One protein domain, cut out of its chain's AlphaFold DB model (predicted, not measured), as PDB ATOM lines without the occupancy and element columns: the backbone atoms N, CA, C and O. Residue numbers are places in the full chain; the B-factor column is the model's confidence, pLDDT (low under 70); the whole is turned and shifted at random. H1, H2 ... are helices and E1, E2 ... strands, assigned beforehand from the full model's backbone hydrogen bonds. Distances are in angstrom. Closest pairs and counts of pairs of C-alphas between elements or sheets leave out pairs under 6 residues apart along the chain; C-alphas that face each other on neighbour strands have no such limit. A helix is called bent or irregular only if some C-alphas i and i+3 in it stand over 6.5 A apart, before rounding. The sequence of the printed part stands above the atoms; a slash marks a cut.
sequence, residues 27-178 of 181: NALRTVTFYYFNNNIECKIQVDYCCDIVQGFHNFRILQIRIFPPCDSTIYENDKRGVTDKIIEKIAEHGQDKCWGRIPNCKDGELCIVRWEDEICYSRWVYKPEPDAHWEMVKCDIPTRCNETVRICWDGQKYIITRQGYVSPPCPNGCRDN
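What this domain is: This is residues 27 to 178 of the 181 residues of an uncharacterized protein of Candidatus Kapabacteria bacterium (UniProt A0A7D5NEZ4). A strongly twisted, branched sheet of eight strands curls round one long helix, H2, which sits in its hollow. The hairpins E1 to E2 and E2 to E3 make the main wall; E3 bends and branches, with the hairpin E5 and E6 beside its last residues and E4, then the hairpin E7 and E8, beside its first part, while little H1 lies at the rim near the E1 to E2 turn. The 152 printed residues hold, in order, E1 E2 E3 H1 H2 E4 E5 E6 E7 E8, in a mixed class of helices and strands; the sheet's pairing is mixed, parallel and antiparallel. The whole is compact, with a radius of gyration of the C-alphas of 15.6 A and spans of 47 by 35 by 34 A.

Where its parts are: Find C-alpha 29 at (-26.279, 36.428, 29.307), where E1, residues 29 to 38, begins its 28.2 A. E2, residues 41 to 54, runs 38.8 A, and E3, residues 57 to 67, runs 29.6 A, bending by 53 degrees at residue 64. Next come H1, residues 74 to 78, and H2, residues 80 to 100, which starts at C-alpha 80, (-20.929, 58.889, 26.319), and runs 26.2 A. H2 has a kink of 46 degrees near residue 94 and is irregular: C-alphas 97 and 100 are 7.0 A apart. Then read E4, residues 114 to 117, E5, residues 122 to 128, E6, residues 134 to 139, and E7, residues 148 to 154. E8, residues 157 to 164, runs 22.1 A to C-alpha 164 at (-37.547, 52.492, 28.341).

How they stand to each other: Start with E1 E2 E3, a meander, each strand the antiparallel neighbour of the one before: look for N 34 and O 45 at 2.9 A, and N 50 and O 61 at 2.9 A. E2 lies on one side of E3, E4 and E6 on the other side. E3 and E4 are parallel, with N 115 and O 58 at 2.8 A; with H1 and H2 between them they make a strand-helix-strand unit with a right-handed crossover. E3 and E6 are antiparallel, with N 135 and O 67 at 2.8 A. The hairpin E5 and E6 has N 126 and O 136 at 2.9 A. E4 and E8 are parallel, with N 116 and O 162 at 3.0 A, and the hairpin E7 and E8 has N 152 and O 159 at 2.8 A. H2 is on the sheet; its closest C-alphas to E2 are Cys 99 and Cys 51, 6.0 A, and to E7 Glu 89 and Trp 154, 6.9 A. H1 is on the sheet too, at a height of 6.2 A, over none of its strands. Every O i to N i+4 pair is within hydrogen-bond range in H1, and 15 of 17 in H2.

The domain as a whole: The C-alphas of Asp 108 and Pro 129, the two farthest apart, are 49.6 A apart. The printed part has no cut; the link from H2 to E4 is long, 13 residues. After E8, residues 165 to 178 hold no named element, but residues 166 to 167 pair with 144 to 145, and 176 to 177 with 150 to 151 of E7. The mean pLDDT of the printed part is 73.7; residues 27 to 28, 55 to 57, 102 to 122 and 140 to 178 are under 70.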
ATOM      1  N   ASN A  27     -29.347  32.028  31.191       60.25
ATOM      2  CA  ASN A  27     -29.126  31.527  29.827       60.25
ATOM      3  C   ASN A  27     -29.134  32.623  28.744       60.25
ATOM      4  O   ASN A  27     -28.703  32.381  27.609       60.25
ATOM      5  N   ALA A  28     -29.600  33.829  29.077       69.56
ATOM      6  CA  ALA A  28     -29.682  34.979  28.183       69.56
ATOM      7  C   ALA A  28     -28.466  35.914  28.292       69.56
ATOM      8  O   ALA A  28     -28.389  36.879  27.535       69.56
ATOM      9  N   LEU A  29     -27.501  35.633  29.183       84.62
ATOM     10  CA  LEU A  29     -26.279  36.428  29.307       84.62
ATOM     11  C   LEU A  29     -25.408  36.280  28.054       84.62
ATOM     12  O   LEU A  29     -25.119  35.174  27.586       84.62
ATOM     13  N   ARG A  30     -24.985  37.412  27.504       89.31
ATOM     14  CA  ARG A  30     -24.127  37.525  26.329       89.31
ATOM     15  C   ARG A  30     -23.077  38.596  26.578       89.31
ATOM     16  O   ARG A  30     -23.294  39.524  27.353       89.31
ATOM     17  N   THR A  31     -21.970  38.488  25.860       92.69
ATOM     18  CA  THR A  31     -20.877  39.450  25.936       92.69
ATOM     19  C   THR A  31     -20.466  39.847  24.530       92.69
ATOM     20  O   THR A  31     -20.162  38.983  23.709       92.69
ATOM     21  N   VAL A  32     -20.423  41.148  24.257       94.12
ATOM     22  CA  VAL A  32     -19.800  41.703  23.049       94.12
ATOM     23  C   VAL A  32     -18.502  42.394  23.424       94.12
ATOM     24  O   VAL A  32     -18.401  43.028  24.470       94.12
ATOM     25  N   THR A  33     -17.495  42.256  22.571       96.19
ATOM     26  CA  THR A  33     -16.222  42.974  22.694       96.19
ATOM     27  C   THR A  33     -15.978  43.726  21.401       96.19
ATOM     28  O   THR A  33     -16.126  43.156  20.322       96.19
ATOM     29  N   PHE A  34     -15.610  44.997  21.500       95.06
ATOM     30  CA  PHE A  34     -15.280  45.825  20.348       95.06
ATOM     31  C   PHE A  34     -14.209  46.850  20.705       95.06
ATOM     32  O   PHE A  34     -13.873  47.050  21.873       95.06
ATOM     33  N   TYR A  35     -13.682  47.497  19.674       94.62
ATOM     34  CA  TYR A  35     -12.681  48.540  19.800       94.62
ATOM     35  C   TYR A  35     -13.295  49.894  19.440       94.62
ATOM     36  O   TYR A  35     -13.992  50.020  18.429       94.62
ATOM     37  N   TYR A  36     -13.081  50.889  20.299       93.31
ATOM     38  CA  TYR A  36     -13.534  52.266  20.117       93.31
ATOM     39  C   TYR A  36     -12.329  53.185  19.947       93.31
ATOM     40  O   TYR A  36     -11.435  53.184  20.791       93.31
ATOM     41  N   PHE A  37     -12.304  53.969  18.872       89.19
ATOM     42  CA  PHE A  37     -11.223  54.914  18.605       89.19
ATOM     43  C   PHE A  37     -11.573  56.293  19.156       89.19
ATOM     44  O   PHE A  37     -12.578  56.884  18.766       89.19
ATOM     45  N   ASN A  38     -10.709  56.836  20.010       80.25
ATOM     46  CA  ASN A  38     -10.771  58.234  20.435       80.25
ATOM     47  C   ASN A  38      -9.348  58.790  20.502       80.25
ATOM     48  O   ASN A  38      -8.465  58.162  21.082       80.25
ATOM     49  N   ASN A  39      -9.112  59.949  19.883       79.88
ATOM     50  CA  ASN A  39      -7.804  60.610  19.858       79.88
ATOM     51  C   ASN A  39      -6.638  59.681  19.455       79.88
ATOM     52  O   ASN A  39      -5.562  59.734  20.048       79.88
ATOM     53  N   ASN A  40      -6.844  58.839  18.436       83.50
ATOM     54  CA  ASN A  40      -5.872  57.857  17.917       83.50
ATOM     55  C   ASN A  40      -5.491  56.717  18.878       83.50
ATOM     56  O   ASN A  40      -4.559  55.968  18.589       83.50
ATOM     57  N   ILE A  41      -6.202  56.556  19.993       88.19
ATOM     58  CA  ILE A  41      -6.045  55.411  20.888       88.19
ATOM     59  C   ILE A  41      -7.195  54.441  20.623       88.19
ATOM     60  O   ILE A  41      -8.364  54.832  20.614       88.19
ATOM     61  N   GLU A  42      -6.851  53.176  20.389       91.69
ATOM     62  CA  GLU A  42      -7.814  52.090  20.245       91.69
ATOM     63  C   GLU A  42      -8.141  51.506  21.629       91.69
ATOM     64  O   GLU A  42      -7.288  50.919  22.296       91.69
ATOM     65  N   CYS A  43      -9.384  51.678  22.074       93.56
ATOM     66  CA  CYS A  43      -9.849  51.234  23.383       93.56
ATOM     67  C   CYS A  43     -10.680  49.965  23.269       93.56
ATOM     68  O   CYS A  43     -11.748  49.973  22.655       93.56
ATOM     69  N   LYS A  44     -10.242  48.885  23.919       96.44
ATOM     70  CA  LYS A  44     -11.048  47.667  24.040       96.44
ATOM     71  C   LYS A  44     -12.167  47.892  25.058       96.44
ATOM     72  O   LYS A  44     -11.906  48.170  26.230       96.44
ATOM     73  N   ILE A  45     -13.403  47.714  24.611       95.94
ATOM     74  CA  ILE A  45     -14.611  47.789  25.431       95.94
ATOM     75  C   ILE A  45     -15.318  46.439  25.366       95.94
ATOM     76  O   ILE A  45     -15.497  45.861  24.293       95.94
ATOM     77  N   GLN A  46     -15.719  45.930  26.525       96.25
ATOM     78  CA  GLN A  46     -16.544  44.736  26.647       96.25
ATOM     79  C   GLN A  46     -17.860  45.105  27.314       96.25
ATOM     80  O   GLN A  46     -17.876  45.833  28.307       96.25
ATOM     81  N   VAL A  47     -18.957  44.587  26.776       92.88
ATOM     82  CA  VAL A  47     -20.289  44.801  27.326       92.88
ATOM     83  C   VAL A  47     -20.962  43.466  27.551       92.88
ATOM     84  O   VAL A  47     -21.170  42.705  26.605       92.88
ATOM     85  N   ASP A  48     -21.326  43.215  28.803       90.69
ATOM     86  CA  ASP A  48     -22.235  42.136  29.148       90.69
ATOM     87  C   ASP A  48     -23.658  42.656  29.037       90.69
ATOM     88  O   ASP A  48     -23.980  43.743  29.521       90.69
ATOM     89  N   TYR A  49     -24.520  41.875  28.411       87.06
ATOM     90  CA  TYR A  49     -25.913  42.218  28.211       87.06
ATOM     91  C   TYR A  49     -26.764  40.952  28.199       87.06
ATOM     92  O   TYR A  49     -26.253  39.844  28.049       87.06
ATOM     93  N   CYS A  50     -28.067  41.112  28.373       83.81
ATOM     94  CA  CYS A  50     -29.030  40.050  28.129       83.81
ATOM     95  C   CYS A  50     -30.006  40.471  27.037       83.81
ATOM     96  O   CYS A  50     -30.156  41.666  26.767       83.81
ATOM     97  N   CYS A  51     -30.632  39.497  26.390       82.06
ATOM     98  CA  CYS A  51     -31.535  39.725  25.275       82.06
ATOM     99  C   CYS A  51     -32.634  38.662  25.226       82.06
ATOM    100  O   CYS A  51     -32.382  37.491  25.509       82.06
ATOM    101  N   ASP A  52     -33.833  39.057  24.807       76.62
ATOM    102  CA  ASP A  52     -34.968  38.156  24.604       76.62
ATOM    103  C   ASP A  52     -35.960  38.700  23.562       76.62
ATOM    104  O   ASP A  52     -35.762  39.773  22.979       76.62
ATOM    105  N   ILE A  53     -37.015  37.925  23.300       77.06
ATOM    106  CA  ILE A  53     -38.180  38.363  22.532       77.06
ATOM    107  C   ILE A  53     -39.403  38.284  23.441       77.06
ATOM    108  O   ILE A  53     -39.850  37.191  23.786       77.06
ATOM    109  N   VAL A  54     -39.986  39.432  23.781       70.81
ATOM    110  CA  VAL A  54     -41.212  39.500  24.590       70.81
ATOM    111  C   VAL A  54     -42.328  40.080  23.738       70.81
ATOM    112  O   VAL A  54     -42.242  41.212  23.271       70.81
ATOM    113  N   GLN A  55     -43.387  39.296  23.520       69.38
ATOM    114  CA  GLN A  55     -44.565  39.706  22.737       69.38
ATOM    115  C   GLN A  55     -44.226  40.234  21.328       69.38
ATOM    116  O   GLN A  55     -44.854  41.166  20.834       69.38
ATOM    117  N   GLY A  56     -43.216  39.643  20.682       67.94
ATOM    118  CA  GLY A  56     -42.766  40.046  19.345       67.94
ATOM    119  C   GLY A  56     -41.858  41.280  19.319       67.94
ATOM    120  O   GLY A  56     -41.463  41.707  18.238       67.94
ATOM    121  N   PHE A  57     -41.501  41.835  20.480       68.50
ATOM    122  CA  PHE A  57     -40.497  42.887  20.598       68.50
ATOM    123  C   PHE A  57     -39.144  42.285  20.952       68.50
ATOM    124  O   PHE A  57     -39.043  41.488  21.884       68.50
ATOM    125  N   HIS A  58     -38.111  42.690  20.221       76.50
ATOM    126  CA  HIS A  58     -36.728  42.378  20.552       76.50
ATOM    127  C   HIS A  58     -36.325  43.241  21.747       76.50
ATOM    128  O   HIS A  58     -36.412  44.463  21.660       76.50
ATOM    129  N   ASN A  59     -35.894  42.655  22.859       74.19
ATOM    130  CA  ASN A  59     -35.412  43.440  23.993       74.19
ATOM    131  C   ASN A  59     -33.975  43.084  24.327       74.19
ATOM    132  O   ASN A  59     -33.552  41.940  24.164       74.19
ATOM    133  N   PHE A  60     -33.239  44.078  24.820       78.81
ATOM    134  CA  PHE A  60     -31.984  43.845  25.518       78.81
ATOM    135  C   PHE A  60     -31.823  44.776  26.713       78.81
ATOM    136  O   PHE A  60     -32.399  45.867  26.786       78.81
ATOM    137  N   ARG A  61     -30.958  44.344  27.623       78.38
ATOM    138  CA  ARG A  61     -30.543  45.094  28.801       78.38
ATOM    139  C   ARG A  61     -29.042  44.987  28.973       78.38
ATOM    140  O   ARG A  61     -28.488  43.891  28.979       78.38
ATOM    141  N   ILE A  62     -28.388  46.131  29.142       81.56
ATOM    142  CA  ILE A  62     -26.952  46.184  29.419       81.56
ATOM    143  C   ILE A  62     -26.724  45.876  30.895       81.56
ATOM    144  O   ILE A  62     -27.336  46.469  31.779       81.56
ATOM    145  N   LEU A  63     -25.844  44.924  31.164       81.94
ATOM    146  CA  LEU A  63     -25.546  44.453  32.505       81.94
ATOM    147  C   LEU A  63     -24.224  44.987  33.022       81.94
ATOM    148  O   LEU A  63     -24.163  45.358  34.186       81.94
ATOM    149  N   GLN A  64     -23.196  45.051  32.185       87.25
ATOM    150  CA  GLN A  64     -21.913  45.604  32.591       87.25
ATOM    151  C   GLN A  64     -21.196  46.221  31.404       87.25
ATOM    152  O   GLN A  64     -21.255  45.683  30.305       87.25
ATOM    153  N   ILE A  65     -20.494  47.326  31.640       91.50
ATOM    154  CA  ILE A  65     -19.525  47.889  30.698       91.50
ATOM    155  C   ILE A  65     -18.154  47.811  31.362       91.50
ATOM    156  O   ILE A  65     -17.987  48.254  32.502       91.50
ATOM    157  N   ARG A  66     -17.188  47.240  30.642       94.62
ATOM    158  CA  ARG A  66     -15.778  47.169  31.027       94.62
ATOM    159  C   ARG A  66     -14.916  47.849  29.976       94.62
ATOM    160  O   ARG A  66     -15.075  47.592  28.783       94.62
ATOM    161  N   ILE A  67     -13.981  48.674  30.425       95.44
ATOM    162  CA  ILE A  67     -12.997  49.355  29.582       95.44
ATOM    163  C   ILE A  67     -11.617  48.857  29.982       95.44
ATOM    164  O   ILE A  67     -11.250  48.918  31.155       95.44
ATOM    165  N   PHE A  68     -10.858  48.359  29.016       95.75
ATOM    166  CA  PHE A  68      -9.547  47.773  29.271       95.75
ATOM    167  C   PHE A  68      -8.419  48.766  28.954       95.75
ATOM    168  O   PHE A  68      -8.565  49.594  28.045       95.75
ATOM    169  N   PRO A  69      -7.271  48.653  29.650       92.94
ATOM    170  CA  PRO A  69      -6.042  49.344  29.292       92.94
ATOM    171  C   PRO A  69      -5.685  49.166  27.802       92.94
ATOM    172  O   PRO A  69      -5.982  48.117  27.223       92.94
ATOM    173  N   PRO A  70      -5.040  50.166  27.173       92.69
ATOM    174  CA  PRO A  70      -4.457  51.367  27.785       92.69
ATOM    175  C   PRO A  70      -5.475  52.463  28.142       92.69
ATOM    176  O   PRO A  70      -5.083  53.505  28.658       92.69
ATOM    177  N   CYS A  71      -6.761  52.244  27.877       94.38
ATOM    178  CA  CYS A  71      -7.807  53.215  28.155       94.38
ATOM    179  C   CYS A  71      -8.351  53.107  29.582       94.38
ATOM    180  O   CYS A  71      -8.195  52.096  30.271       94.38
ATOM    181  N   ASP A  72      -9.028  54.166  30.004       94.06
ATOM    182  CA  ASP A  72      -9.728  54.251  31.278       94.06
ATOM    183  C   ASP A  72     -11.173  54.723  31.082       94.06
ATOM    184  O   ASP A  72     -11.636  54.918  29.956       94.06
ATOM    185  N   SER A  73     -11.904  54.927  32.178       90.50
ATOM    186  CA  SER A  73     -13.293  55.391  32.131       90.50
ATOM    187  C   SER A  73     -13.499  56.726  31.410       90.50
ATOM    188  O   SER A  73     -14.620  57.013  30.985       90.50
ATOM    189  N   THR A  74     -12.456  57.548  31.239       92.06
ATOM    190  CA  THR A  74     -12.580  58.848  30.564       92.06
ATOM    191  C   THR A  74     -12.971  58.702  29.098       92.06
ATOM    192  O   THR A  74     -13.623  59.598  28.568       92.06
ATOM    193  N   ILE A  75     -12.678  57.558  28.458       91.31
ATOM    194  CA  ILE A  75     -13.144  57.271  27.095       91.31
ATOM    195  C   ILE A  75     -14.668  57.368  26.993       91.31
ATOM    196  O   ILE A  75     -15.197  57.936  26.040       91.31
ATOM    197  N   TYR A  76     -15.362  56.847  28.006       87.31
ATOM    198  CA  TYR A  76     -16.808  56.872  28.084       87.31
ATOM    199  C   TYR A  76     -17.285  58.240  28.558       87.31
ATOM    200  O   TYR A  76     -18.193  58.795  27.958       87.31
ATOM    201  N   GLU A  77     -16.668  58.825  29.589       85.69
ATOM    202  CA  GLU A  77     -17.091  60.138  30.103       85.69
ATOM    203  C   GLU A  77     -17.008  61.254  29.052       85.69
ATOM    204  O   GLU A  77     -17.918  62.080  28.976       85.69
ATOM    205  N   ASN A  78     -15.957  61.252  28.229       88.44
ATOM    206  CA  ASN A  78     -15.725  62.268  27.202       88.44
ATOM    207  C   ASN A  78     -16.634  62.100  25.977       88.44
ATOM    208  O   ASN A  78     -16.887  63.077  25.277       88.44
ATOM    209  N   ASP A  79     -17.123  60.885  25.713       85.44
ATOM    210  CA  ASP A  79     -17.978  60.594  24.562       85.44
ATOM    211  C   ASP A  79     -19.035  59.524  24.869       85.44
ATOM    212  O   ASP A  79     -19.136  58.473  24.229       85.44
ATOM    213  N   LYS A  80     -19.868  59.809  25.877       80.50
ATOM    214  CA  LYS A  80     -20.929  58.889  26.319       80.50
ATOM    215  C   LYS A  80     -21.831  58.494  25.164       80.50
ATOM    216  O   LYS A  80     -22.268  57.350  25.088       80.50
ATOM    217  N   ARG A  81     -22.124  59.450  24.279       76.25
ATOM    218  CA  ARG A  81     -23.015  59.251  23.140       76.25
ATOM    219  C   ARG A  81     -22.396  58.306  22.120       76.25
ATOM    220  O   ARG A  81     -23.020  57.292  21.831       76.25
ATOM    221  N   GLY A  82     -21.205  58.609  21.606       81.69
ATOM    222  CA  GLY A  82     -20.567  57.798  20.572       81.69
ATOM    223  C   GLY A  82     -20.284  56.375  21.050       81.69
ATOM    224  O   GLY A  82     -20.588  55.413  20.343       81.69
ATOM    225  N   VAL A  83     -19.819  56.225  22.295       86.00
ATOM    226  CA  VAL A  83     -19.600  54.899  22.883       86.00
ATOM    227  C   VAL A  83     -20.921  54.147  23.046       86.00
ATOM    228  O   VAL A  83     -21.006  52.991  22.646       86.00
ATOM    229  N   THR A  84     -21.968  54.786  23.572       82.00
ATOM    230  CA  THR A  84     -23.293  54.159  23.720       82.00
ATOM    231  C   THR A  84     -23.871  53.726  22.375       82.00
ATOM    232  O   THR A  84     -24.315  52.589  22.246       82.00
ATOM    233  N   ASP A  85     -23.829  54.589  21.361       78.62
ATOM    234  CA  ASP A  85     -24.337  54.275  20.025       78.62
ATOM    235  C   ASP A  85     -23.579  53.065  19.439       78.62
ATOM    236  O   ASP A  85     -24.200  52.150  18.893       78.62
ATOM    237  N   LYS A  86     -22.254  52.983  19.659       85.19
ATOM    238  CA  LYS A  86     -21.437  51.832  19.245       85.19
ATOM    239  C   LYS A  86     -21.757  50.552  20.015       85.19
ATOM    240  O   LYS A  86     -21.797  49.479  19.416       85.19
ATOM    241  N   ILE A  87     -22.007  50.642  21.324       87.06
ATOM    242  CA  ILE A  87     -22.446  49.497  22.136       87.06
ATOM    243  C   ILE A  87     -23.737  48.924  21.561       87.06
ATOM    244  O   ILE A  87     -23.843  47.713  21.371       87.06
ATOM    245  N   ILE A  88     -24.707  49.788  21.269       81.38
ATOM    246  CA  ILE A  88     -26.004  49.352  20.765       81.38
ATOM    247  C   ILE A  88     -25.871  48.741  19.368       81.38
ATOM    248  O   ILE A  88     -26.466  47.697  19.121       81.38
ATOM    249  N   GLU A  89     -25.060  49.329  18.484       80.75
ATOM    250  CA  GLU A  89     -24.725  48.742  17.177       80.75
ATOM    251  C   GLU A  89     -24.172  47.315  17.341       80.75
ATOM    252  O   GLU A  89     -24.656  46.382  16.702       80.75
ATOM    253  N   LYS A  90     -23.222  47.111  18.263       87.56
ATOM    254  CA  LYS A  90     -22.625  45.789  18.513       87.56
ATOM    255  C   LYS A  90     -23.574  44.792  19.161       87.56
ATOM    256  O   LYS A  90     -23.528  43.608  18.832       87.56
ATOM    257  N   ILE A  91     -24.454  45.249  20.045       85.44
ATOM    258  CA  ILE A  91     -25.527  44.416  20.590       85.44
ATOM    259  C   ILE A  91     -26.532  44.050  19.499       85.44
ATOM    260  O   ILE A  91     -27.008  42.919  19.491       85.44
ATOM    261  N   ALA A  92     -26.847  44.962  18.579       79.12
ATOM    262  CA  ALA A  92     -27.754  44.692  17.473       79.12
ATOM    263  C   ALA A  92     -27.178  43.633  16.524       79.12
ATOM    264  O   ALA A  92     -27.850  42.635  16.265       79.12
ATOM    265  N   GLU A  93     -25.921  43.802  16.102       81.12
ATOM    266  CA  GLU A  93     -25.154  42.819  15.325       81.12
ATOM    267  C   GLU A  93     -25.186  41.434  15.984       81.12
ATOM    268  O   GLU A  93     -25.686  40.462  15.421       81.12
ATOM    269  N   HIS A  94     -24.701  41.348  17.223       86.31
ATOM    270  CA  HIS A  94     -24.595  40.076  17.931       86.31
ATOM    271  C   HIS A  94     -25.971  39.495  18.300       86.31
ATOM    272  O   HIS A  94     -26.161  38.279  18.342       86.31
ATOM    273  N   GLY A  95     -26.951  40.360  18.556       79.94
ATOM    274  CA  GLY A  95     -28.325  40.005  18.877       79.94
ATOM    275  C   GLY A  95     -29.050  39.342  17.714       79.94
ATOM    276  O   GLY A  95     -29.765  38.366  17.942       79.94
ATOM    277  N   GLN A  96     -28.819  39.787  16.475       78.31
ATOM    278  CA  GLN A  96     -29.349  39.096  15.295       78.31
ATOM    279  C   GLN A  96     -28.872  37.642  15.227       78.31
ATOM    280  O   GLN A  96     -29.668  36.737  14.980       78.31
ATOM    281  N   ASP A  97     -27.599  37.401  15.533       78.81
ATOM    282  CA  ASP A  97     -27.009  36.067  15.444       78.81
ATOM    283  C   ASP A  97     -27.360  35.157  16.627       78.81
ATOM    284  O   ASP A  97     -27.428  33.934  16.473       78.81
ATOM    285  N   LYS A  98     -27.518  35.722  17.833       80.62
ATOM    286  CA  LYS A  98     -27.532  34.947  19.092       80.62
ATOM    287  C   LYS A  98     -28.796  35.077  19.935       80.62
ATOM    288  O   LYS A  98     -28.911  34.341  20.919       80.62
ATOM    289  N   CYS A  99     -29.697  35.999  19.597       77.69
ATOM    290  CA  CYS A  99     -30.871  36.321  20.414       77.69
ATOM    291  C   CYS A  99     -32.171  36.295  19.612       77.69
ATOM    292  O   CYS A  99     -33.125  35.619  19.986       77.69
ATOM    293  N   TRP A 100     -32.214  37.054  18.523       77.12
ATOM    294  CA  TRP A 100     -33.460  37.443  17.872       77.12
ATOM    295  C   TRP A 100     -33.664  36.788  16.508       77.12
ATOM    296  O   TRP A 100     -34.781  36.754  15.996       77.12
ATOM    297  N   GLY A 101     -32.593  36.255  15.918       73.88
ATOM    298  CA  GLY A 101     -32.580  35.919  14.503       73.88
ATOM    299  C   GLY A 101     -32.522  37.179  13.638       73.88
ATOM    300  O   GLY A 101     -32.373  38.306  14.121       73.88
ATOM    301  N   ARG A 102     -32.642  36.991  12.322       69.69
ATOM    302  CA  ARG A 102     -32.619  38.101  11.368       69.69
ATOM    303  C   ARG A 102     -33.786  39.051  11.645       69.69
ATOM    304  O   ARG A 102     -34.939  38.694  11.407       69.69
ATOM    305  N   ILE A 103     -33.475  40.271  12.083       63.22
ATOM    306  CA  ILE A 103     -34.466  41.343  12.179       63.22
ATOM    307  C   ILE A 103     -34.910  41.650  10.739       63.22
ATOM    308  O   ILE A 103     -34.058  41.916   9.887       63.22
ATOM    309  N   PRO A 104     -36.207  41.531  10.412       56.12
ATOM    310  CA  PRO A 104     -36.669  41.737   9.050       56.12
ATOM    311  C   PRO A 104     -36.415  43.181   8.606       56.12
ATOM    312  O   PRO A 104     -36.639  44.116   9.371       56.12
ATOM    313  N   ASN A 105     -36.000  43.352   7.346       54.28
ATOM    314  CA  ASN A 105     -35.918  44.669   6.721       54.28
ATOM    315  C   ASN A 105     -37.317  45.280   6.725       54.28
ATOM    316  O   ASN A 105     -38.253  44.706   6.156       54.28
ATOM    317  N   CYS A 106     -37.466  46.438   7.346       50.91
ATOM    318  CA  CYS A 106     -38.773  47.056   7.427       50.91
ATOM    319  C   CYS A 106     -39.120  47.732   6.104       50.91
ATOM    320  O   CYS A 106     -38.321  48.467   5.521       50.91
ATOM    321  N   LYS A 107     -40.301  47.394   5.587       42.44
ATOM    322  CA  LYS A 107     -40.832  47.957   4.349       42.44
ATOM    323  C   LYS A 107     -41.368  49.350   4.676       42.44
ATOM    324  O   LYS A 107     -42.195  49.477   5.569       42.44
ATOM    325  N   ASP A 108     -40.884  50.355   3.957       37.84
ATOM    326  CA  ASP A 108     -41.371  51.740   3.987       37.84
ATOM    327  C   ASP A 108     -41.012  52.576   5.225       37.84
ATOM    328  O   ASP A 108     -41.853  53.210   5.854       37.84
ATOM    329  N   GLY A 109     -39.713  52.677   5.509       36.00
ATOM    330  CA  GLY A 109     -39.165  53.831   6.233       36.00
ATOM    331  C   GLY A 109     -39.341  53.835   7.752       36.00
ATOM    332  O   GLY A 109     -38.728  54.677   8.400       36.00
ATOM    333  N   GLU A 110     -40.070  52.883   8.333       40.25
ATOM    334  CA  GLU A 110     -40.134  52.649   9.782       40.25
ATOM    335  C   GLU A 110     -40.347  51.162  10.113       40.25
ATOM    336  O   GLU A 110     -40.806  50.416   9.253       40.25
ATOM    337  N   LEU A 111     -40.075  50.799  11.387       43.22
ATOM    338  CA  LEU A 111     -40.220  49.505  12.115       43.22
ATOM    339  C   LEU A 111     -38.860  48.781  12.327       43.22
ATOM    340  O   LEU A 111     -37.932  49.014  11.574       43.22
ATOM    341  N   CYS A 112     -38.559  47.953  13.338       48.19
ATOM    342  CA  CYS A 112     -39.317  47.390  14.455       48.19
ATOM    343  C   CYS A 112     -38.406  47.245  15.702       48.19
ATOM    344  O   CYS A 112     -37.629  46.301  15.829       48.19
ATOM    345  N   ILE A 113     -38.528  48.230  16.594       51.81
ATOM    346  CA  ILE A 113     -38.557  48.168  18.064       51.81
ATOM    347  C   ILE A 113     -37.635  47.115  18.687       51.81
ATOM    348  O   ILE A 113     -38.068  46.040  19.110       51.81
ATOM    349  N   VAL A 114     -36.368  47.503  18.826       54.50
ATOM    350  CA  VAL A 114     -35.560  46.987  19.924       54.50
ATOM    351  C   VAL A 114     -35.888  47.832  21.152       54.50
ATOM    352  O   VAL A 114     -35.640  49.043  21.153       54.50
ATOM    353  N   ARG A 115     -36.505  47.245  22.179       58.31
ATOM    354  CA  ARG A 115     -36.666  47.945  23.456       58.31
ATOM    355  C   ARG A 115     -35.403  47.748  24.254       58.31
ATOM    356  O   ARG A 115     -35.003  46.633  24.584       58.31
ATOM    357  N   TRP A 116     -34.776  48.867  24.541       63.03
ATOM    358  CA  TRP A 116     -33.593  48.900  25.357       63.03
ATOM    359  C   TRP A 116     -34.003  49.301  26.767       63.03
ATOM    360  O   TRP A 116     -34.458  50.426  26.995       63.03
ATOM    361  N   GLU A 117     -33.837  48.385  27.718       52.03
ATOM    362  CA  GLU A 117     -33.786  48.780  29.118       52.03
ATOM    363  C   GLU A 117     -32.376  49.300  29.384       52.03
ATOM    364  O   GLU A 117     -31.418  48.536  29.545       52.03
ATOM    365  N   ASP A 118     -32.241  50.625  29.363       52.50
ATOM    366  CA  ASP A 118     -30.950  51.258  29.570       52.50
ATOM    367  C   ASP A 118     -30.537  51.228  31.028       52.50
ATOM    368  O   ASP A 118     -30.602  52.233  31.719       52.50
ATOM    369  N   GLU A 119     -30.076  50.083  31.501       49.53
ATOM    370  CA  GLU A 119     -29.417  50.001  32.793       49.53
ATOM    371  C   GLU A 119     -28.051  50.664  32.906       49.53
ATOM    372  O   GLU A 119     -27.420  50.530  33.953       49.53
ATOM    373  N   ILE A 120     -27.621  51.480  31.941       55.84
ATOM    374  CA  ILE A 120     -26.448  52.335  32.120       55.84
ATOM    375  C   ILE A 120     -26.797  53.563  32.996       55.84
ATOM    376  O   ILE A 120     -26.366  54.686  32.745       55.84
ATOM    377  N   CYS A 121     -27.562  53.374  34.080       60.38
ATOM    378  CA  CYS A 121     -27.381  54.237  35.243       60.38
ATOM    379  C   CYS A 121     -26.208  53.655  36.012       60.38
ATOM    380  O   CYS A 121     -26.339  52.616  36.663       60.38
ATOM    381  N   TYR A 122     -25.069  54.325  35.927       69.56
ATOM    382  CA  TYR A 122     -23.920  54.039  36.765       69.56
ATOM    383  C   TYR A 122     -23.638  55.249  37.655       69.56
ATOM    384  O   TYR A 122     -23.824  56.398  37.258       69.56
ATOM    385  N   SER A 123     -23.223  54.978  38.887       74.81
ATOM    386  CA  SER A 123     -22.877  55.990  39.885       74.81
ATOM    387  C   SER A 123     -21.421  56.434  39.766       74.81
ATOM    388  O   SER A 123     -21.094  57.588  40.030       74.81
ATOM    389  N   ARG A 124     -20.536  55.506  39.388       82.44
ATOM    390  CA  ARG A 124     -19.090  55.713  39.257       82.44
ATOM    391  C   ARG A 124     -18.444  54.564  38.490       82.44
ATOM    392  O   ARG A 124     -19.069  53.528  38.272       82.44
ATOM    393  N   TRP A 125     -17.168  54.733  38.171       91.19
ATOM    394  CA  TRP A 125     -16.300  53.667  37.678       91.19
ATOM    395  C   TRP A 125     -15.400  53.147  38.796       91.19
ATOM    396  O   TRP A 125     -14.983  53.903  39.677       91.19
ATOM    397  N   VAL A 126     -15.102  51.851  38.765       94.06
ATOM    398  CA  VAL A 126     -14.154  51.210  39.679       94.06
ATOM    399  C   VAL A 126     -13.125  50.452  38.862       94.06
ATOM    400  O   VAL A 126     -13.473  49.650  38.002       94.06
ATOM    401  N   TYR A 127     -11.853  50.694  39.156       96.00
ATOM    402  CA  TYR A 127     -10.774  49.905  38.589       96.00
ATOM    403  C   TYR A 127     -10.686  48.542  39.286       96.00
ATOM    404  O   TYR A 127     -10.658  48.453  40.517       96.00
ATOM    405  N   LYS A 128     -10.646  47.481  38.484       95.25
ATOM    406  CA  LYS A 128     -10.447  46.092  38.885       95.25
ATOM    407  C   LYS A 128      -9.084  45.640  38.369       95.25
ATOM    408  O   LYS A 128      -8.914  45.576  37.156       95.25
ATOM    409  N   PRO A 129      -8.112  45.359  39.254       92.88
ATOM    410  CA  PRO A 129      -6.775  44.950  38.830       92.88
ATOM    411  C   PRO A 129      -6.697  43.477  38.396       92.88
ATOM    412  O   PRO A 129      -5.800  43.128  37.638       92.88
ATOM    413  N   GLU A 130      -7.623  42.626  38.851       88.25
ATOM    414  CA  GLU A 130      -7.637  41.179  38.603       88.25
ATOM    415  C   GLU A 130      -9.069  40.677  38.316       88.25
ATOM    416  O   GLU A 130     -10.030  41.293  38.794       88.25
ATOM    417  N   PRO A 131      -9.247  39.556  37.585       83.75
ATOM    418  CA  PRO A 131      -8.209  38.747  36.922       83.75
ATOM    419  C   PRO A 131      -7.627  39.405  35.661       83.75
ATOM    420  O   PRO A 131      -6.481  39.144  35.319       83.75
ATOM    421  N   ASP A 132      -8.377  40.307  35.032       89.94
ATOM    422  CA  ASP A 132      -7.908  41.169  33.950       89.94
ATOM    423  C   ASP A 132      -8.054  42.620  34.396       89.94
ATOM    424  O   ASP A 132      -9.117  43.005  34.883       89.94
ATOM    425  N   ALA A 133      -7.024  43.443  34.210       94.06
ATOM    426  CA  ALA A 133      -7.089  44.862  34.535       94.06
ATOM    427  C   ALA A 133      -8.166  45.576  33.694       94.06
ATOM    428  O   ALA A 133      -8.065  45.602  32.469       94.06
ATOM    429  N   HIS A 134      -9.174  46.183  34.326       95.88
ATOM    430  CA  HIS A 134     -10.210  46.959  33.632       95.88
ATOM    431  C   HIS A 134     -10.918  47.968  34.542       95.88
ATOM    432  O   HIS A 134     -10.932  47.844  35.762       95.88
ATOM    433  N   TRP A 135     -11.550  48.967  33.937       95.25
ATOM    434  CA  TRP A 135     -12.520  49.837  34.591       95.25
ATOM    435  C   TRP A 135     -13.910  49.279  34.376       95.25
ATOM    436  O   TRP A 135     -14.304  49.036  33.239       95.25
ATOM    437  N   GLU A 136     -14.656  49.096  35.454       92.56
ATOM    438  CA  GLU A 136     -16.015  48.583  35.403       92.56
ATOM    439  C   GLU A 136     -17.004  49.620  35.935       92.56
ATOM    440  O   GLU A 136     -16.712  50.349  36.892       92.56
ATOM    441  N   MET A 137     -18.174  49.710  35.306       87.94
ATOM    442  CA  MET A 137     -19.225  50.598  35.787       87.94
ATOM    443  C   MET A 137     -19.863  50.036  37.066       87.94
ATOM    444  O   MET A 137     -20.103  48.836  37.185       87.94
ATOM    445  N   VAL A 138     -20.169  50.905  38.030       82.88
ATOM    446  CA  VAL A 138     -20.962  50.557  39.217       82.88
ATOM    447  C   VAL A 138     -22.373  51.069  39.010       82.88
ATOM    448  O   VAL A 138     -22.573  52.280  38.944       82.88
ATOM    449  N   LYS A 139     -23.353  50.169  38.929       73.44
ATOM    450  CA  LYS A 139     -24.758  50.538  38.722       73.44
ATOM    451  C   LYS A 139     -25.311  51.424  39.843       73.44
ATOM    452  O   LYS A 139     -24.837  51.386  40.976       73.44
ATOM    453  N   CYS A 140     -26.315  52.230  39.516       66.25
ATOM    454  CA  CYS A 140     -27.130  52.944  40.497       66.25
ATOM    455  C   CYS A 140     -28.093  51.986  41.217       66.25
ATOM    456  O   CYS A 140     -28.632  51.079  40.585       66.25
ATOM    457  N   ASP A 141     -28.401  52.262  42.489       59.22
ATOM    458  CA  ASP A 141     -29.429  51.528  43.248       59.22
ATOM    459  C   ASP A 141     -30.858  51.819  42.753       59.22
ATOM    460  O   ASP A 141     -31.763  51.004  42.919       59.22
ATOM    461  N   ILE A 142     -31.068  52.988  42.135       57.75
ATOM    462  CA  ILE A 142     -32.363  53.420  41.604       57.75
ATOM    463  C   ILE A 142     -32.218  53.690  40.103       57.75
ATOM    464  O   ILE A 142     -31.415  54.539  39.707       57.75
ATOM    465  N   PRO A 143     -33.002  53.017  39.246       52.84
ATOM    466  CA  PRO A 143     -33.027  53.292  37.819       52.84
ATOM    467  C   PRO A 143     -33.863  54.552  37.523       52.84
ATOM    468  O   PRO A 143     -34.964  54.459  36.992       52.84
ATOM    469  N   THR A 144     -33.374  55.744  37.866       48.88
ATOM    470  CA  THR A 144     -34.030  57.018  37.503       48.88
ATOM    471  C   THR A 144     -33.687  57.375  36.062       48.88
ATOM    472  O   THR A 144     -32.508  57.549  35.748       48.88
ATOM    473  N   ARG A 145     -34.675  57.424  35.153       59.06
ATOM    474  CA  ARG A 145     -34.400  57.569  33.715       59.06
ATOM    475  C   ARG A 145     -35.460  58.355  32.960       59.06
ATOM    476  O   ARG A 145     -36.613  58.502  33.357       59.06
ATOM    477  N   CYS A 146     -35.028  58.782  31.788       54.12
ATOM    478  CA  CYS A 146     -35.835  59.451  30.802       54.12
ATOM    479  C   CYS A 146     -36.109  58.486  29.634       54.12
ATOM    480  O   CYS A 146     -35.189  57.821  29.157       54.12
ATOM    481  N   ASN A 147     -37.353  58.413  29.157       56.09
ATOM    482  CA  ASN A 147     -37.674  57.662  27.940       56.09
ATOM    483  C   ASN A 147     -37.160  58.417  26.711       56.09
ATOM    484  O   ASN A 147     -37.358  59.627  26.603       56.09
ATOM    485  N   GLU A 148     -36.544  57.708  25.770       58.91
ATOM    486  CA  GLU A 148     -36.016  58.302  24.540       58.91
ATOM    487  C   GLU A 148     -36.066  57.310  23.380       58.91
ATOM    488  O   GLU A 148     -35.870  56.115  23.563       58.91
ATOM    489  N   THR A 149     -36.268  57.811  22.166       60.47
ATOM    490  CA  THR A 149     -36.137  57.016  20.945       60.47
ATOM    491  C   THR A 149     -34.832  57.374  20.234       60.47
ATOM    492  O   THR A 149     -34.585  58.539  19.935       60.47
ATOM    493  N   VAL A 150     -33.998  56.376  19.952       65.44
ATOM    494  CA  VAL A 150     -32.747  56.506  19.194       65.44
ATOM    495  C   VAL A 150     -32.926  55.847  17.828       65.44
ATOM    496  O   VAL A 150     -33.527  54.779  17.726       65.44
ATOM    497  N   ARG A 151     -32.412  56.476  16.774       65.19
ATOM    498  CA  ARG A 151     -32.294  55.922  15.428       65.19
ATOM    499  C   ARG A 151     -30.842  55.537  15.188       65.19
ATOM    500  O   ARG A 151     -29.956  56.376  15.338       65.19
ATOM    501  N   ILE A 152     -30.624  54.272  14.852       65.81
ATOM    502  CA  ILE A 152     -29.304  53.735  14.533       65.81
ATOM    503  C   ILE A 152     -29.278  53.299  13.078       65.81
ATOM    504  O   ILE A 152     -30.116  52.508  12.652       65.81
ATOM    505  N   CYS A 153     -28.298  53.784  12.330       63.97
ATOM    506  CA  CYS A 153     -27.954  53.278  11.017       63.97
ATOM    507  C   CYS A 153     -26.908  52.176  11.133       63.97
ATOM    508  O   CYS A 153     -25.809  52.404  11.635       63.97
ATOM    509  N   TRP A 154     -27.245  50.988  10.644       65.62
ATOM    510  CA  TRP A 154     -26.328  49.858  10.584       65.62
ATOM    511  C   TRP A 154     -26.620  49.010   9.342       65.62
ATOM    512  O   TRP A 154     -27.777  48.759   9.018       65.62
ATOM    513  N   ASP A 155     -25.570  48.627   8.611       64.56
ATOM    514  CA  ASP A 155     -25.647  47.838   7.367       64.56
ATOM    515  C   ASP A 155     -26.655  48.385   6.325       64.56
ATOM    516  O   ASP A 155     -27.443  47.660   5.721       64.56
ATOM    517  N   GLY A 156     -26.698  49.716   6.163       62.81
ATOM    518  CA  GLY A 156     -27.636  50.394   5.256       62.81
ATOM    519  C   GLY A 156     -29.100  50.389   5.720       62.81
ATOM    520  O   GLY A 156     -29.976  50.853   4.990       62.81
ATOM    521  N   GLN A 157     -29.377  49.895   6.929       62.66
ATOM    522  CA  GLN A 157     -30.704  49.831   7.534       62.66
ATOM    523  C   GLN A 157     -30.841  50.847   8.669       62.66
ATOM    524  O   GLN A 157     -29.885  51.127   9.391       62.66
ATOM    525  N   LYS A 158     -32.052  51.391   8.837       64.12
ATOM    526  CA  LYS A 158     -32.406  52.296   9.937       64.12
ATOM    527  C   LYS A 158     -33.176  51.523  11.002       64.12
ATOM    528  O   LYS A 158     -34.266  51.024  10.736       64.12
ATOM    529  N   TYR A 159     -32.635  51.471  12.208       65.31
ATOM    530  CA  TYR A 159     -33.235  50.825  13.369       65.31
ATOM    531  C   TYR A 159     -33.773  51.879  14.329       65.31
ATOM    532  O   TYR A 159     -33.077  52.835  14.659       65.31
ATOM    533  N   ILE A 160     -35.004  51.690  14.809       63.16
ATOM    534  CA  ILE A 160     -35.601  52.528  15.854       63.16
ATOM    535  C   ILE A 160     -35.533  51.768  17.174       63.16
ATOM    536  O   ILE A 160     -36.096  50.680  17.317       63.16
ATOM    537  N   ILE A 161     -34.854  52.366  18.142       68.19
ATOM    538  CA  ILE A 161     -34.597  51.794  19.455       68.19
ATOM    539  C   ILE A 161     -35.282  52.672  20.481       68.19
ATOM    540  O   ILE A 161     -34.963  53.850  20.625       68.19
ATOM    541  N   THR A 162     -36.242  52.104  21.198       62.88
ATOM    542  CA  THR A 162     -36.935  52.823  22.265       62.88
ATOM    543  C   THR A 162     -36.268  52.486  23.591       62.88
ATOM    544  O   THR A 162     -36.342  51.350  24.059       62.88
ATOM    545  N   ARG A 163     -35.624  53.484  24.197       62.75
ATOM    546  CA  ARG A 163     -35.125  53.455  25.573       62.75
ATOM    547  C   ARG A 163     -36.314  53.557  26.511       62.75
ATOM    548  O   ARG A 163     -37.015  54.572  26.517       62.75
ATOM    549  N   GLN A 164     -36.536  52.508  27.291       55.88
ATOM    550  CA  GLN A 164     -37.547  52.492  28.341       55.88
ATOM    551  C   GLN A 164     -36.858  52.541  29.706       55.88
ATOM    552  O   GLN A 164     -35.938  51.773  29.985       55.88
ATOM    553  N   GLY A 165     -37.297  53.469  30.552       51.75
ATOM    554  CA  GLY A 165     -36.798  53.641  31.910       51.75
ATOM    555  C   GLY A 165     -37.905  54.031  32.891       51.75
ATOM    556  O   GLY A 165     -39.030  54.335  32.490       51.75
ATOM    557  N   TYR A 166     -37.600  54.004  34.193       48.78
ATOM    558  CA  TYR A 166     -38.534  54.448  35.229       48.78
ATOM    559  C   TYR A 166     -38.640  55.980  35.194       48.78
ATOM    560  O   TYR A 166     -37.649  56.680  35.389       48.78
ATOM    561  N   VAL A 167     -39.842  56.477  34.890       47.06
ATOM    562  CA  VAL A 167     -40.116  57.871  34.505       47.06
ATOM    563  C   VAL A 167     -39.860  58.843  35.659       47.06
ATOM    564  O   VAL A 167     -40.652  58.861  36.598       47.06
ATOM    565  N   SER A 168     -38.819  59.683  35.556       45.72
ATOM    566  CA  SER A 168     -38.763  61.047  36.129       45.72
ATOM    567  C   SER A 168     -37.413  61.724  35.818       45.72
ATOM    568  O   SER A 168     -36.399  61.186  36.277       45.72
ATOM    569  N   PRO A 169     -37.318  62.908  35.162       50.94
ATOM    570  CA  PRO A 169     -38.259  63.669  34.307       50.94
ATOM    571  C   PRO A 169     -38.204  63.233  32.811       50.94
ATOM    572  O   PRO A 169     -37.504  62.278  32.489       50.94
ATOM    573  N   PRO A 170     -38.955  63.847  31.863       47.91
ATOM    574  CA  PRO A 170     -38.802  63.569  30.425       47.91
ATOM    575  C   PRO A 170     -37.400  63.919  29.899       47.91
ATOM    576  O   PRO A 170     -36.800  64.909  30.319       47.91
ATOM    577  N   CYS A 171     -36.896  63.130  28.939       46.69
ATOM    578  CA  CYS A 171     -35.684  63.486  28.194       46.69
ATOM    579  C   CYS A 171     -35.919  64.836  27.498       46.69
ATOM    580  O   CYS A 171     -37.026  65.056  26.998       46.69
ATOM    581  N   PRO A 172     -34.908  65.720  27.402       50.38
ATOM    582  CA  PRO A 172     -34.967  66.849  26.480       50.38
ATOM    583  C   PRO A 172     -35.384  66.337  25.094       50.38
ATOM    584  O   PRO A 172     -34.810  65.369  24.601       50.38
ATOM    585  N   ASN A 173     -36.431  66.929  24.513       38.00
ATOM    586  CA  ASN A 173     -37.051  66.440  23.281       38.00
ATOM    587  C   ASN A 173     -36.028  66.228  22.152       38.00
ATOM    588  O   ASN A 173     -35.295  67.146  21.790       38.00
ATOM    589  N   GLY A 174     -36.061  65.043  21.541       48.66
ATOM    590  CA  GLY A 174     -35.343  64.725  20.312       48.66
ATOM    591  C   GLY A 174     -35.208  63.219  20.123       48.66
ATOM    592  O   GLY A 174     -34.843  62.509  21.053       48.66
ATOM    593  N   CYS A 175     -35.498  62.717  18.920       46.44
ATOM    594  CA  CYS A 175     -34.937  61.428  18.530       46.44
ATOM    595  C   CYS A 175     -33.446  61.652  18.273       46.44
ATOM    596  O   CYS A 175     -33.102  62.483  17.428       46.44
ATOM    597  N   ARG A 176     -32.561  60.948  18.985       62.03
ATOM    598  CA  ARG A 176     -31.142  60.917  18.611       62.03
ATOM    599  C   ARG A 176     -31.004  60.115  17.327       62.03
ATOM    600  O   ARG A 176     -31.569  59.035  17.234       62.03
ATOM    601  N   ASP A 177     -30.273  60.643  16.358       55.66
ATOM    602  CA  ASP A 177     -30.019  59.980  15.081       55.66
ATOM    603  C   ASP A 177     -28.507  59.965  14.818       55.66
ATOM    604  O   ASP A 177     -27.834  60.981  15.040       55.66
ATOM    605  N   ASN A 178     -27.964  58.818  14.412       60.69
ATOM    606  CA  ASN A 178     -26.583  58.678  13.939       60.69
ATOM    607  C   ASN A 178     -26.508  58.444  12.414       60.69
ATOM    608  O   ASN A 178     -25.426  58.204  11.885       60.69
TER     609      ASN A 178